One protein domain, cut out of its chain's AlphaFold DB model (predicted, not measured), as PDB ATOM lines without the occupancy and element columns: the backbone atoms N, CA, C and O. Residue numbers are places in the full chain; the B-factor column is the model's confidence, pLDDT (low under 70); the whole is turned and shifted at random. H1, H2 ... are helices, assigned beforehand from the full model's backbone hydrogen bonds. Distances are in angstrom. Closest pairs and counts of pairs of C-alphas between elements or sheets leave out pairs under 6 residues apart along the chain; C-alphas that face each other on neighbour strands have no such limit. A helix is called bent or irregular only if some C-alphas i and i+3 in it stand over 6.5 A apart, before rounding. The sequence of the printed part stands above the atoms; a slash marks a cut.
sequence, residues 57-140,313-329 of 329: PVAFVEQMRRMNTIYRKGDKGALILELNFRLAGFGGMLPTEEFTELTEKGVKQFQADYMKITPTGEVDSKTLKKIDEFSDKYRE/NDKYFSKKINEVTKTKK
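AT A GLANCE: This is residues 57 to 140 and 313 to 329 of the 329 residues of an uncharacterized protein of Labilibaculum manganireducens (UniProt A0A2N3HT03). What does the model look like? H3, the longest helix, closes one side of a compact body whose middle is H2 and H4, with H6 packed on both and little H5 on the side away from H3; residues 57 to 65 of H1 stick out as an arm. What is it made of? The printed part has 101 residues with six named helices, H1 to H6 in order, and no named strand: all helix. It is compact, with a radius of gyration of the C-alphas of 13.1 A and spans of 38 by 29 by 24 A.

IN THESE COORDINATES: Where is the longest helix? H3 is residues 101 to 115, 19.8 A long, from C-alpha 101 at (36.758, 6.155, -21.454). Where are the others? H4 is residues 125 to 137, 18.6 A; H1 57 to 67, 15.1 A; H2 78 to 86, 12.5 A. H5 is residues 315 to 318, 5.3 A, and H6 321 to 327, 11.8 A, ending at C-alpha 327 (21.973, 27.657, -29.577); H6 is only just irregular, C-alphas 324 and 327 being 6.6 A apart.

HOW THE PARTS SIT: What is near H3? H3 and H4 are close but not clearly touching, the closest C-alphas those of Met 115 and Lys 130, 7.0 A. What touches H6? H2 does, opposite ways at a steep tilt of 39 degrees, closest C-alphas Leu 79 and Thr 325, 6.0 A; H4 does with residues 128 to 132 alone, closest C-alphas Asp 132 and Ile 321, 6.6 A. How are the backbones? Every O i to N i+4 pair is within hydrogen-bond range in H1, H2, H3 and H4; H6 has 0 of 3, but 2 of 4 O i to N i+3 pairs, and H5 is too short for an i+4 pair.

THE WHOLE: Where is the cut? Residues 141 to 312 are not printed, and C-alphas 140 and 313 are 11.6 A apart. Where is confidence low? Residues 57 to 68 and 325 to 329 have pLDDT under 70.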
ATOM      1  N   PRO A  57       4.928  19.997 -35.163       66.00
ATOM      2  CA  PRO A  57       5.349  18.603 -35.345       66.00
ATOM      3  C   PRO A  57       6.871  18.437 -35.330       66.00
ATOM      4  O   PRO A  57       7.383  17.480 -34.760       66.00
ATOM      5  N   VAL A  58       7.618  19.414 -35.853       65.94
ATOM      6  CA  VAL A  58       9.090  19.415 -35.780       65.94
ATOM      7  C   VAL A  58       9.593  19.534 -34.336       65.94
ATOM      8  O   VAL A  58      10.534  18.845 -33.966       65.94
ATOM      9  N   ALA A  59       8.960  20.357 -33.494       56.53
ATOM     10  CA  ALA A  59       9.355  20.506 -32.096       56.53
ATOM     11  C   ALA A  59       9.028  19.239 -31.292       56.53
ATOM     12  O   ALA A  59       9.825  18.836 -30.449       56.53
ATOM     13  N   PHE A  60       7.906  18.583 -31.604       65.19
ATOM     14  CA  PHE A  60       7.522  17.299 -31.020       65.19
ATOM     15  C   PHE A  60       8.480  16.167 -31.423       65.19
ATOM     16  O   PHE A  60       8.966  15.441 -30.564       65.19
ATOM     17  N   VAL A  61       8.828  16.042 -32.708       62.84
ATOM     18  CA  VAL A  61       9.792  15.031 -33.182       62.84
ATOM     19  C   VAL A  61      11.189  15.277 -32.599       62.84
ATOM     20  O   VAL A  61      11.845  14.333 -32.162       62.84
ATOM     21  N   GLU A  62      11.631  16.533 -32.518       59.28
ATOM     22  CA  GLU A  62      12.877  16.910 -31.837       59.28
ATOM     23  C   GLU A  62      12.843  16.579 -30.338       59.28
ATOM     24  O   GLU A  62      13.833  16.112 -29.774       59.28
ATOM     25  N   GLN A  63      11.703  16.781 -29.676       59.38
ATOM     26  CA  GLN A  63      11.506  16.396 -28.280       59.38
ATOM     27  C   GLN A  63      11.554  14.870 -28.102       59.38
ATOM     28  O   GLN A  63      12.254  14.391 -27.213       59.38
ATOM     29  N   MET A  64      10.901  14.103 -28.978       61.69
ATOM     30  CA  MET A  64      10.879  12.636 -28.930       61.69
ATOM     31  C   MET A  64      12.249  12.017 -29.237       61.69
ATOM     32  O   MET A  64      12.673  11.093 -28.543       61.69
ATOM     33  N   ARG A  65      12.999  12.559 -30.208       58.78
ATOM     34  CA  ARG A  65      14.389  12.137 -30.467       58.78
ATOM     35  C   ARG A  65      15.277  12.352 -29.244       58.78
ATOM     36  O   ARG A  65      16.062  11.475 -28.900       58.78
ATOM     37  N   ARG A  66      15.121  13.483 -28.550       56.62
ATOM     38  CA  ARG A  66      15.879  13.795 -27.325       56.62
ATOM     39  C   ARG A  66      15.510  12.909 -26.142       56.62
ATOM     40  O   ARG A  66      16.383  12.587 -25.348       56.62
ATOM     41  N   MET A  67      14.250  12.494 -26.026       56.47
ATOM     42  CA  MET A  67      13.830  11.564 -24.973       56.47
ATOM     43  C   MET A  67      14.448  10.166 -25.132       56.47
ATOM     44  O   MET A  67      14.627   9.485 -24.124       56.47
ATOM     45  N   ASN A  68      14.839   9.792 -26.358       64.12
ATOM     46  CA  ASN A  68      15.419   8.487 -26.693       64.12
ATOM     47  C   ASN A  68      16.909   8.526 -27.081       64.12
ATOM     48  O   ASN A  68      17.449   7.502 -27.494       64.12
ATOM     49  N   THR A  69      17.588   9.675 -26.982       83.81
ATOM     50  CA  THR A  69      19.032   9.726 -27.256       83.81
ATOM     51  C   THR A  69      19.789   9.252 -26.021       83.81
ATOM     52  O   THR A  69      19.622   9.807 -24.936       83.81
ATOM     53  N   ILE A  70      20.614   8.225 -26.201       93.19
ATOM     54  CA  ILE A  70      21.530   7.707 -25.186       93.19
ATOM     55  C   ILE A  70      22.939   8.068 -25.639       93.19
ATOM     56  O   ILE A  70      23.326   7.698 -26.747       93.19
ATOM     57  N   TYR A  71      23.680   8.784 -24.795       95.56
ATOM     58  CA  TYR A  71      25.072   9.125 -25.063       95.56
ATOM     59  C   TYR A  71      26.016   8.101 -24.439       95.56
ATOM     60  O   TYR A  71      25.839   7.704 -23.285       95.56
ATOM     61  N   ARG A  72      27.037   7.700 -25.189       96.31
ATOM     62  CA  ARG A  72      28.009   6.674 -24.807       96.31
ATOM     63  C   ARG A  72      29.359   6.913 -25.471       96.31
ATOM     64  O   ARG A  72      29.523   7.810 -26.296       96.31
ATOM     65  N   LYS A  73      30.339   6.082 -25.109       96.56
ATOM     66  CA  LYS A  73      31.709   6.153 -25.625       96.56
ATOM     67  C   LYS A  73      31.741   6.280 -27.154       96.56
ATOM     68  O   LYS A  73      31.134   5.481 -27.860       96.56
ATOM     69  N   GLY A  74      32.491   7.267 -27.643       95.31
ATOM     70  CA  GLY A  74      32.636   7.592 -29.066       95.31
ATOM     71  C   GLY A  74      31.713   8.709 -29.561       95.31
ATOM     72  O   GLY A  74      32.023   9.321 -30.584       95.31
ATOM     73  N   ASP A  75      30.638   9.030 -28.836       96.12
ATOM     74  CA  ASP A  75      29.771  10.154 -29.190       96.12
ATOM     75  C   ASP A  75      30.501  11.489 -29.044       96.12
ATOM     76  O   ASP A  75      31.391  11.656 -28.203       96.12
ATOM     77  N   LYS A  76      30.109  12.463 -29.871       95.69
ATOM     78  CA  LYS A  76      30.728  13.789 -29.900       95.69
ATOM     79  C   LYS A  76      29.706  14.914 -29.914       95.69
ATOM     80  O   LYS A  76      28.589  14.754 -30.404       95.69
ATOM     81  N   GLY A  77      30.118  16.080 -29.429       92.69
ATOM     82  CA  GLY A  77      29.410  17.339 -29.626       92.69
ATOM     83  C   GLY A  77      29.291  18.197 -28.373       92.69
ATOM     84  O   GLY A  77      29.778  17.870 -27.294       92.69
ATOM     85  N   ALA A  78      28.586  19.318 -28.524       91.88
ATOM     86  CA  ALA A  78      28.468  20.333 -27.478       91.88
ATOM     87  C   ALA A  78      27.783  19.825 -26.198       91.88
ATOM     88  O   ALA A  78      28.085  20.322 -25.117       91.88
ATOM     89  N   LEU A  79      26.879  18.841 -26.304       93.88
ATOM     90  CA  LEU A  79      26.276  18.229 -25.117       93.88
ATOM     91  C   LEU A  79      27.313  17.455 -24.306       93.88
ATOM     92  O   LEU A  79      27.318  17.552 -23.086       93.88
ATOM     93  N   ILE A  80      28.194  16.719 -24.986       96.31
ATOM     94  CA  ILE A  80      29.246  15.931 -24.342       96.31
ATOM     95  C   ILE A  80      30.265  16.840 -23.660       96.31
ATOM     96  O   ILE A  80      30.684  16.558 -22.543       96.31
ATOM     97  N   LEU A  81      30.594  17.973 -24.279       96.56
ATOM     98  CA  LEU A  81      31.433  18.990 -23.652       96.56
ATOM     99  C   LEU A  81      30.826  19.517 -22.350       96.56
ATOM    100  O   LEU A  81      31.490  19.537 -21.317       96.56
ATOM    101  N   GLU A  82      29.552  19.904 -22.383       96.81
ATOM    102  CA  GLU A  82      28.856  20.408 -21.197       96.81
ATOM    103  C   GLU A  82      28.693  19.322 -20.116       96.81
ATOM    104  O   GLU A  82      28.855  19.600 -18.928       96.81
ATOM    105  N   LEU A  83      28.433  18.073 -20.516       97.38
ATOM    106  CA  LEU A  83      28.426  16.904 -19.631       97.38
ATOM    107  C   LEU A  83      29.777  16.755 -18.916       97.38
ATOM    108  O   LEU A  83      29.816  16.663 -17.689       97.38
ATOM    109  N   ASN A  84      30.871  16.778 -19.682       98.06
ATOM    110  CA  ASN A  84      32.234  16.665 -19.171       98.06
ATOM    111  C   ASN A  84      32.579  17.803 -18.195       98.06
ATOM    112  O   ASN A  84      33.250  17.568 -17.193       98.06
ATOM    113  N   PHE A  85      32.089  19.025 -18.434       98.00
ATOM    114  CA  PHE A  85      32.240  20.121 -17.476       98.00
ATOM    115  C   PHE A  85      31.493  19.866 -16.172       98.00
ATOM    116  O   PHE A  85      32.100  19.938 -15.104       98.00
ATOM    117  N   ARG A  86      30.190  19.574 -16.245       97.62
ATOM    118  CA  ARG A  86      29.331  19.413 -15.056       97.62
ATOM    119  C   ARG A  86      29.762  18.269 -14.159       97.62
ATOM    120  O   ARG A  86      29.560  18.330 -12.950       97.62
ATOM    121  N   LEU A  87      30.356  17.243 -14.756       97.94
ATOM    122  CA  LEU A  87      30.830  16.060 -14.057       97.94
ATOM    123  C   LEU A  87      32.353  16.042 -13.860       97.94
ATOM    124  O   LEU A  87      32.902  15.007 -13.499       97.94
ATOM    125  N   ALA A  88      33.048  17.174 -14.017       97.50
ATOM    126  CA  ALA A  88      34.503  17.238 -13.855       97.50
ATOM    127  C   ALA A  88      34.987  16.756 -12.471       97.50
ATOM    128  O   ALA A  88      36.061  16.171 -12.360       97.50
ATOM    129  N   GLY A  89      34.177  16.941 -11.423       97.50
ATOM    130  CA  GLY A  89      34.454  16.439 -10.073       97.50
ATOM    131  C   GLY A  89      34.120  14.959  -9.829       97.50
ATOM    132  O   GLY A  89      34.226  14.511  -8.691       97.50
ATOM    133  N   PHE A  90      33.708  14.216 -10.863       98.00
ATOM    134  CA  PHE A  90      33.429  12.778 -10.829       98.00
ATOM    135  C   PHE A  90      34.399  12.055 -11.769       98.00
ATOM    136  O   PHE A  90      34.208  12.009 -12.982       98.00
ATOM    137  N   GLY A  91      35.478  11.514 -11.219       92.38
ATOM    138  CA  GLY A  91      36.521  10.787 -11.938       92.38
ATOM    139  C   GLY A  91      37.527  11.680 -12.667       92.38
ATOM    140  O   GLY A  91      38.362  11.159 -13.402       92.38
ATOM    141  N   GLY A  92      37.460  13.004 -12.484       94.12
ATOM    142  CA  GLY A  92      38.383  13.953 -13.113       94.12
ATOM    143  C   GLY A  92      38.157  14.137 -14.611       94.12
ATOM    144  O   GLY A  92      39.125  14.207 -15.367       94.12
ATOM    145  N   MET A  93      36.896  14.172 -15.061       96.31
ATOM    146  CA  MET A  93      36.578  14.323 -16.484       96.31
ATOM    147  C   MET A  93      37.213  15.574 -17.097       96.31
ATOM    148  O   MET A  93      37.268  16.647 -16.491       96.31
ATOM    149  N   LEU A  94      37.641  15.427 -18.349       97.62
ATOM    150  CA  LEU A  94      38.270  16.487 -19.123       97.62
ATOM    151  C   LEU A  94      37.255  17.181 -20.030       97.62
ATOM    152  O   LEU A  94      36.452  16.490 -20.657       97.62
ATOM    153  N   PRO A  95      37.311  18.516 -20.170       96.50
ATOM    154  CA  PRO A  95      36.366  19.290 -20.971       96.50
ATOM    155  C   PRO A  95      36.633  19.162 -22.481       96.50
ATOM    156  O   PRO A  95      37.078  20.096 -23.149       96.50
ATOM    157  N   THR A  96      36.367  17.979 -23.030       96.88
ATOM    158  CA  THR A  96      36.464  17.679 -24.463       96.88
ATOM    159  C   THR A  96      35.076  17.498 -25.073       96.88
ATOM    160  O   THR A  96      34.109  17.195 -24.377       96.88
ATOM    161  N   GLU A  97      34.959  17.651 -26.393       95.88
ATOM    162  CA  GLU A  97      33.707  17.374 -27.116       95.88
ATOM    163  C   GLU A  97      33.497  15.872 -27.394       95.88
ATOM    164  O   GLU A  97      32.639  15.538 -28.201       95.88
ATOM    165  N   GLU A  98      34.265  14.966 -26.779       97.44
ATOM    166  CA  GLU A  98      34.213  13.523 -27.040       97.44
ATOM    167  C   GLU A  98      33.905  12.728 -25.769       97.44
ATOM    168  O   GLU A  98      34.441  12.998 -24.692       97.44
ATOM    169  N   PHE A  99      33.050  11.716 -25.908       98.06
ATOM    170  CA  PHE A  99      32.712  10.797 -24.835       98.06
ATOM    171  C   PHE A  99      33.804   9.732 -24.779       98.06
ATOM    172  O   PHE A  99      33.790   8.743 -25.513       98.06
ATOM    173  N   THR A 100      34.790   9.961 -23.922       98.06
ATOM    174  CA  THR A 100      35.967   9.094 -23.790       98.06
ATOM    175  C   THR A 100      35.751   7.991 -22.750       98.06
ATOM    176  O   THR A 100      34.739   7.955 -22.051       98.06
ATOM    177  N   GLU A 101      36.738   7.107 -22.578       97.81
ATOM    178  CA  GLU A 101      36.758   6.155 -21.454       97.81
ATOM    179  C   GLU A 101      36.741   6.852 -20.091       97.81
ATOM    180  O   GLU A 101      36.163   6.340 -19.135       97.81
ATOM    181  N   LEU A 102      37.374   8.024 -19.996       97.44
ATOM    182  CA  LEU A 102      37.370   8.826 -18.779       97.44
ATOM    183  C   LEU A 102      35.965   9.369 -18.490       97.44
ATOM    184  O   LEU A 102      35.507   9.299 -17.352       97.44
ATOM    185  N   THR A 103      35.262   9.831 -19.528       98.38
ATOM    186  CA  THR A 103      33.858  10.254 -19.432       98.38
ATOM    187  C   THR A 103      32.977   9.099 -18.959       98.38
ATOM    188  O   THR A 103      32.215   9.259 -18.013       98.38
ATOM    189  N   GLU A 104      33.122   7.904 -19.537       98.44
ATOM    190  CA  GLU A 104      32.354   6.723 -19.118       98.44
ATOM    191  C   GLU A 104      32.582   6.384 -17.640       98.44
ATOM    192  O   GLU A 104      31.626   6.155 -16.898       98.44
ATOM    193  N   LYS A 105      33.842   6.399 -17.184       98.12
ATOM    194  CA  LYS A 105      34.194   6.145 -15.779       98.12
ATOM    195  C   LYS A 105      33.561   7.163 -14.838       98.12
ATOM    196  O   LYS A 105      32.961   6.769 -13.841       98.12
ATOM    197  N   GLY A 106      33.648   8.449 -15.161       98.25
ATOM    198  CA  GLY A 106      33.039   9.479 -14.329       98.25
ATOM    199  C   GLY A 106      31.504   9.435 -14.351       98.25
ATOM    200  O   GLY A 106      30.874   9.684 -13.328       98.25
ATOM    201  N   VAL A 107      30.876   9.043 -15.471       98.62
ATOM    202  CA  VAL A 107      29.417   8.832 -15.542       98.62
ATOM    203  C   VAL A 107      29.019   7.660 -14.653       98.62
ATOM    204  O   VAL A 107      28.066   7.780 -13.885       98.62
ATOM    205  N   LYS A 108      29.772   6.551 -14.688       98.69
ATOM    206  CA  LYS A 108      29.569   5.419 -13.772       98.69
ATOM    207  C   LYS A 108      29.695   5.857 -12.314       98.69
ATOM    208  O   LYS A 108      28.849   5.500 -11.499       98.69
ATOM    209  N   GLN A 109      30.700   6.668 -11.992       98.56
ATOM    210  CA  GLN A 109      30.879   7.210 -10.647       98.56
ATOM    211  C   GLN A 109      29.701   8.100 -10.232       98.56
ATOM    212  O   GLN A 109      29.146   7.904  -9.157       98.56
ATOM    213  N   PHE A 110      29.245   9.013 -11.092       98.69
ATOM    214  CA  PHE A 110      28.070   9.848 -10.829       98.69
ATOM    215  C   PHE A 110      26.793   9.015 -10.618       98.69
ATOM    216  O   PHE A 110      26.026   9.266  -9.688       98.69
ATOM    217  N   GLN A 111      26.567   7.997 -11.450       98.69
ATOM    218  CA  GLN A 111      25.414   7.101 -11.334       98.69
ATOM    219  C   GLN A 111      25.436   6.298 -10.026       98.69
ATOM    220  O   GLN A 111      24.419   6.211  -9.333       98.69
ATOM    221  N   ALA A 112      26.592   5.747  -9.663       98.44
ATOM    222  CA  ALA A 112      26.750   4.999  -8.424       98.44
ATOM    223  C   ALA A 112      26.622   5.913  -7.199       98.44
ATOM    224  O   ALA A 112      25.839   5.637  -6.290       98.44
ATOM    225  N   ASP A 113      27.356   7.026  -7.186       98.12
ATOM    226  CA  ASP A 113      27.437   7.888  -6.018       98.12
ATOM    227  C   ASP A 113      26.210   8.773  -5.871       98.12
ATOM    228  O   ASP A 113      25.607   8.751  -4.806       98.12
ATOM    229  N   TYR A 114      25.837   9.565  -6.877       98.38
ATOM    230  CA  TYR A 114      24.766  10.559  -6.750       98.38
ATOM    231  C   TYR A 114      23.386   9.970  -7.035       98.38
ATOM    232  O   TYR A 114      22.432  10.218  -6.296       98.38
ATOM    233  N   MET A 115      23.260   9.179  -8.106       98.12
ATOM    234  CA  MET A 115      21.966   8.597  -8.484       98.12
ATOM    235  C   MET A 115      21.605   7.355  -7.659       98.12
ATOM    236  O   MET A 115      20.422   7.021  -7.600       98.12
ATOM    237  N   LYS A 116      22.590   6.706  -7.018       97.56
ATOM    238  CA  LYS A 116      22.432   5.472  -6.225       97.56
ATOM    239  C   LYS A 116      21.817   4.322  -7.036       97.56
ATOM    240  O   LYS A 116      20.946   3.603  -6.550       97.56
ATOM    241  N   ILE A 117      22.256   4.160  -8.285       97.50
ATOM    242  CA  ILE A 117      21.824   3.075  -9.180       97.50
ATOM    243  C   ILE A 117      23.010   2.221  -9.627       97.50
ATOM    244  O   ILE A 117      24.162   2.644  -9.523       97.50
ATOM    245  N   THR A 118      22.733   1.040 -10.186       97.69
ATOM    246  CA  THR A 118      23.754   0.250 -10.883       97.69
ATOM    247  C   THR A 118      24.297   1.056 -12.069       97.69
ATOM    248  O   THR A 118      23.516   1.426 -12.950       97.69
ATOM    249  N   PRO A 119      25.607   1.346 -12.111       98.06
ATOM    250  CA  PRO A 119      26.167   2.248 -13.104       98.06
ATOM    251  C   PRO A 119      26.253   1.580 -14.479       98.06
ATOM    252  O   PRO A 119      26.906   0.550 -14.646       98.06
ATOM    253  N   THR A 120      25.621   2.191 -15.480       97.69
ATOM    254  CA  THR A 120      25.671   1.746 -16.879       97.69
ATOM    255  C   THR A 120      26.847   2.378 -17.622       97.69
ATOM    256  O   THR A 120      27.442   1.745 -18.489       97.69
ATOM    257  N   GLY A 121      27.224   3.607 -17.253       97.56
ATOM    258  CA  GLY A 121      28.182   4.432 -18.000       97.56
ATOM    259  C   GLY A 121      27.596   5.103 -19.238       97.56
ATOM    260  O   GLY A 121      28.316   5.805 -19.942       97.56
ATOM    261  N   GLU A 122      26.301   4.924 -19.484       97.56
ATOM    262  CA  GLU A 122      25.558   5.580 -20.556       97.56
ATOM    263  C   GLU A 122      24.715   6.724 -19.988       97.56
ATOM    264  O   GLU A 122      24.185   6.626 -18.880       97.56
ATOM    265  N   VAL A 123      24.563   7.805 -20.748       97.25
ATOM    266  CA  VAL A 123      23.799   8.986 -20.335       97.25
ATOM    267  C   VAL A 123      22.488   9.035 -21.108       97.25
ATOM    268  O   VAL A 123      22.435   9.475 -22.255       97.25
ATOM    269  N   ASP A 124      21.426   8.580 -20.455       94.12
ATOM    270  CA  ASP A 124      20.046   8.677 -20.922       94.12
ATOM    271  C   ASP A 124      19.346   9.949 -20.397       94.12
ATOM    272  O   ASP A 124      19.909  10.759 -19.651       94.12
ATOM    273  N   SER A 125      18.070  10.122 -20.749       91.44
ATOM    274  CA  SER A 125      17.264  11.265 -20.298       91.44
ATOM    275  C   SER A 125      17.128  11.356 -18.770       91.44
ATOM    276  O   SER A 125      17.079  12.461 -18.221       91.44
ATOM    277  N   LYS A 126      17.118  10.218 -18.060       94.19
ATOM    278  CA  LYS A 126      17.088  10.175 -16.589       94.19
ATOM    279  C   LYS A 126      18.404  10.669 -15.995       94.19
ATOM    280  O   LYS A 126      18.382  11.451 -15.045       94.19
ATOM    281  N   THR A 127      19.528  10.259 -16.575       96.81
ATOM    282  CA  THR A 127      20.868  10.697 -16.172       96.81
ATOM    283  C   THR A 127      21.031  12.199 -16.402       96.81
ATOM    284  O   THR A 127      21.446  12.907 -15.487       96.81
ATOM    285  N   LEU A 128      20.597  12.731 -17.553       95.56
ATOM    286  CA  LEU A 128      20.600  14.180 -17.822       95.56
ATOM    287  C   LEU A 128      19.776  14.968 -16.798       95.56
ATOM    288  O   LEU A 128      20.242  15.981 -16.278       95.56
ATOM    289  N   LYS A 129      18.578  14.480 -16.450       94.88
ATOM    290  CA  LYS A 129      17.751  15.105 -15.411       94.88
ATOM    291  C   LYS A 129      18.460  15.117 -14.055       94.88
ATOM    292  O   LYS A 129      18.405  16.118 -13.348       94.88
ATOM    293  N   LYS A 130      19.149  14.032 -13.695       97.81
ATOM    294  CA  LYS A 130      19.903  13.945 -12.437       97.81
ATOM    295  C   LYS A 130      21.118  14.867 -12.407       97.81
ATOM    296  O   LYS A 130      21.385  15.452 -11.362       97.81
ATOM    297  N   ILE A 131      21.801  15.048 -13.535       97.81
ATOM    298  CA  ILE A 131      22.865  16.052 -13.675       97.81
ATOM    299  C   ILE A 131      22.293  17.450 -13.434       97.81
ATOM    300  O   ILE A 131      22.855  18.215 -12.661       97.81
ATOM    301  N   ASP A 132      21.143  17.769 -14.028       96.88
ATOM    302  CA  ASP A 132      20.479  19.054 -13.809       96.88
ATOM    303  C   ASP A 132      20.028  19.258 -12.350       96.88
ATOM    304  O   ASP A 132      20.113  20.374 -11.843       96.88
ATOM    305  N   GLU A 133      19.572  18.209 -11.659       97.69
ATOM    306  CA  GLU A 133      19.255  18.254 -10.221       97.69
ATOM    307  C   GLU A 133      20.512  18.513  -9.371       97.69
ATOM    308  O   GLU A 133      20.485  19.346  -8.465       97.69
ATOM    309  N   PHE A 134      21.625  17.836  -9.675       98.19
ATOM    310  CA  PHE A 134      22.917  18.084  -9.030       98.19
ATOM    311  C   PHE A 134      23.384  19.529  -9.260       98.19
ATOM    312  O   PHE A 134      23.739  20.231  -8.311       98.19
ATOM    313  N   SER A 135      23.316  19.992 -10.511       96.69
ATOM    314  CA  SER A 135      23.710  21.338 -10.920       96.69
ATOM    315  C   SER A 135      22.867  22.444 -10.299       96.69
ATOM    316  O   SER A 135      23.356  23.564 -10.203       96.69
ATOM    317  N   ASP A 136      21.618  22.184  -9.921       95.81
ATOM    318  CA  ASP A 136      20.797  23.152  -9.190       95.81
ATOM    319  C   ASP A 136      21.151  23.165  -7.699       95.81
ATOM    320  O   ASP A 136      21.209  24.230  -7.089       95.81
ATOM    321  N   LYS A 137      21.402  21.985  -7.116       97.12
ATOM    322  CA  LYS A 137      21.647  21.826  -5.678       97.12
ATOM    323  C   LYS A 137      23.010  22.363  -5.239       97.12
ATOM    324  O   LYS A 137      23.100  22.962  -4.173       97.12
ATOM    325  N   TYR A 138      24.053  22.132  -6.036       97.12
ATOM    326  CA  TYR A 138      25.444  22.412  -5.653       97.12
ATOM    327  C   TYR A 138      26.089  23.551  -6.445       97.12
ATOM    328  O   TYR A 138      27.300  23.719  -6.394       97.12
ATOM    329  N   ARG A 139      25.308  24.332  -7.200       96.62
ATOM    330  CA  ARG A 139      25.851  25.403  -8.044       96.62
ATOM    331  C   ARG A 139      26.669  26.410  -7.243       96.62
ATOM    332  O   ARG A 139      26.167  27.017  -6.298       96.62
ATOM    333  N   GLU A 140      27.875  26.698  -7.719       97.06
ATOM    334  CA  GLU A 140      28.700  27.746  -7.126       97.06
ATOM    335  C   GLU A 140      28.117  29.152  -7.320       97.06
ATOM    336  O   GLU A 140      27.573  29.508  -8.369       97.06
ATOM    337  N   ASN A 313      24.602  34.102 -14.388       90.88
ATOM    338  CA  ASN A 313      23.609  33.960 -15.457       90.88
ATOM    339  C   ASN A 313      24.216  33.487 -16.790       90.88
ATOM    340  O   ASN A 313      23.512  33.473 -17.801       90.88
ATOM    341  N   ASP A 314      25.501  33.115 -16.816       92.06
ATOM    342  CA  ASP A 314      26.120  32.549 -18.011       92.06
ATOM    343  C   ASP A 314      25.325  31.323 -18.471       92.06
ATOM    344  O   ASP A 314      24.908  30.500 -17.652       92.06
ATOM    345  N   LYS A 315      25.061  31.196 -19.773       87.75
ATOM    346  CA  LYS A 315      24.201  30.124 -20.281       87.75
ATOM    347  C   LYS A 315      24.790  28.733 -20.030       87.75
ATOM    348  O   LYS A 315      24.012  27.827 -19.754       87.75
ATOM    349  N   TYR A 316      26.117  28.584 -20.080       86.62
ATOM    350  CA  TYR A 316      26.816  27.314 -19.844       86.62
ATOM    351  C   TYR A 316      26.859  26.953 -18.355       86.62
ATOM    352  O   TYR A 316      27.109  25.818 -17.984       86.62
ATOM    353  N   PHE A 317      26.555  27.899 -17.467       90.31
ATOM    354  CA  PHE A 317      26.555  27.656 -16.027       90.31
ATOM    355  C   PHE A 317      25.147  27.609 -15.423       90.31
ATOM    356  O   PHE A 317      24.886  26.876 -14.471       90.31
ATOM    357  N   SER A 318      24.222  28.394 -15.978       87.75
ATOM    358  CA  SER A 318      22.921  28.651 -15.363       87.75
ATOM    359  C   SER A 318      21.779  27.783 -15.883       87.75
ATOM    360  O   SER A 318      20.833  27.510 -15.136       87.75
ATOM    361  N   LYS A 319      21.844  27.367 -17.153       90.62
ATOM    362  CA  LYS A 319      20.748  26.671 -17.834       90.62
ATOM    363  C   LYS A 319      20.801  25.163 -17.633       90.62
ATOM    364  O   LYS A 319      21.819  24.603 -17.227       90.62
ATOM    365  N   LYS A 320      19.698  24.495 -17.966       90.25
ATOM    366  CA  LYS A 320      19.640  23.031 -18.052       90.25
ATOM    367  C   LYS A 320      20.529  22.531 -19.186       90.25
ATOM    368  O   LYS A 320      20.603  23.182 -20.229       90.25
ATOM    369  N   ILE A 321      21.172  21.376 -19.017       89.50
ATOM    370  CA  ILE A 321      22.146  20.839 -19.987       89.50
ATOM    371  C   ILE A 321      21.565  20.749 -21.410       89.50
ATOM    372  O   ILE A 321      22.211  21.107 -22.393       89.50
ATOM    373  N   ASN A 322      20.284  20.389 -21.518       82.25
ATOM    374  CA  ASN A 322      19.567  20.278 -22.789       82.25
ATOM    375  C   ASN A 322      19.231  21.622 -23.454       82.25
ATOM    376  O   ASN A 322      18.843  21.650 -24.621       82.25
ATOM    377  N   GLU A 323      19.312  22.740 -22.736       82.75
ATOM    378  CA  GLU A 323      19.051  24.079 -23.275       82.75
ATOM    379  C   GLU A 323      20.319  24.746 -23.798       82.75
ATOM    380  O   GLU A 323      20.255  25.520 -24.756       82.75
ATOM    381  N   VAL A 324      21.469  24.419 -23.203       75.69
ATOM    382  CA  VAL A 324      22.784  24.939 -23.598       75.69
ATOM    383  C   VAL A 324      23.064  24.638 -25.077       75.69
ATOM    384  O   VAL A 324      23.542  25.492 -25.825       75.69
ATOM    385  N   THR A 325      22.673  23.448 -25.533       66.69
ATOM    386  CA  THR A 325      23.011  22.902 -26.855       66.69
ATOM    387  C   THR A 325      22.091  23.369 -27.984       66.69
ATOM    388  O   THR A 325      22.451  23.246 -29.151       66.69
ATOM    389  N   LYS A 326      20.941  23.986 -27.673       56.72
ATOM    390  CA  LYS A 326      19.964  24.471 -28.672       56.72
ATOM    391  C   LYS A 326      20.399  25.741 -29.418       56.72
ATOM    392  O   LYS A 326      19.693  26.170 -30.324       56.72
ATOM    393  N   THR A 327      21.520  26.359 -29.032       43.03
ATOM    394  CA  THR A 327      21.973  27.657 -29.577       43.03
ATOM    395  C   THR A 327      23.143  27.583 -30.560       43.03
ATOM    396  O   THR A 327      23.551  28.625 -31.059       43.03
ATOM    397  N   LYS A 328      23.659  26.388 -30.886       39.53
ATOM    398  CA  LYS A 328      24.534  26.207 -32.056       39.53
ATOM    399  C   LYS A 328      23.635  25.919 -33.270       39.53
ATOM    400  O   LYS A 328      23.316  24.761 -33.528       39.53
ATOM    401  N   LYS A 329      23.157  26.965 -33.945       29.36
ATOM    402  CA  LYS A 329      22.645  26.889 -35.320       29.36
ATOM    403  C   LYS A 329      23.547  27.713 -36.214       29.36
ATOM    404  O   LYS A 329      23.919  28.816 -35.755       29.36
TER     405      LYS A 329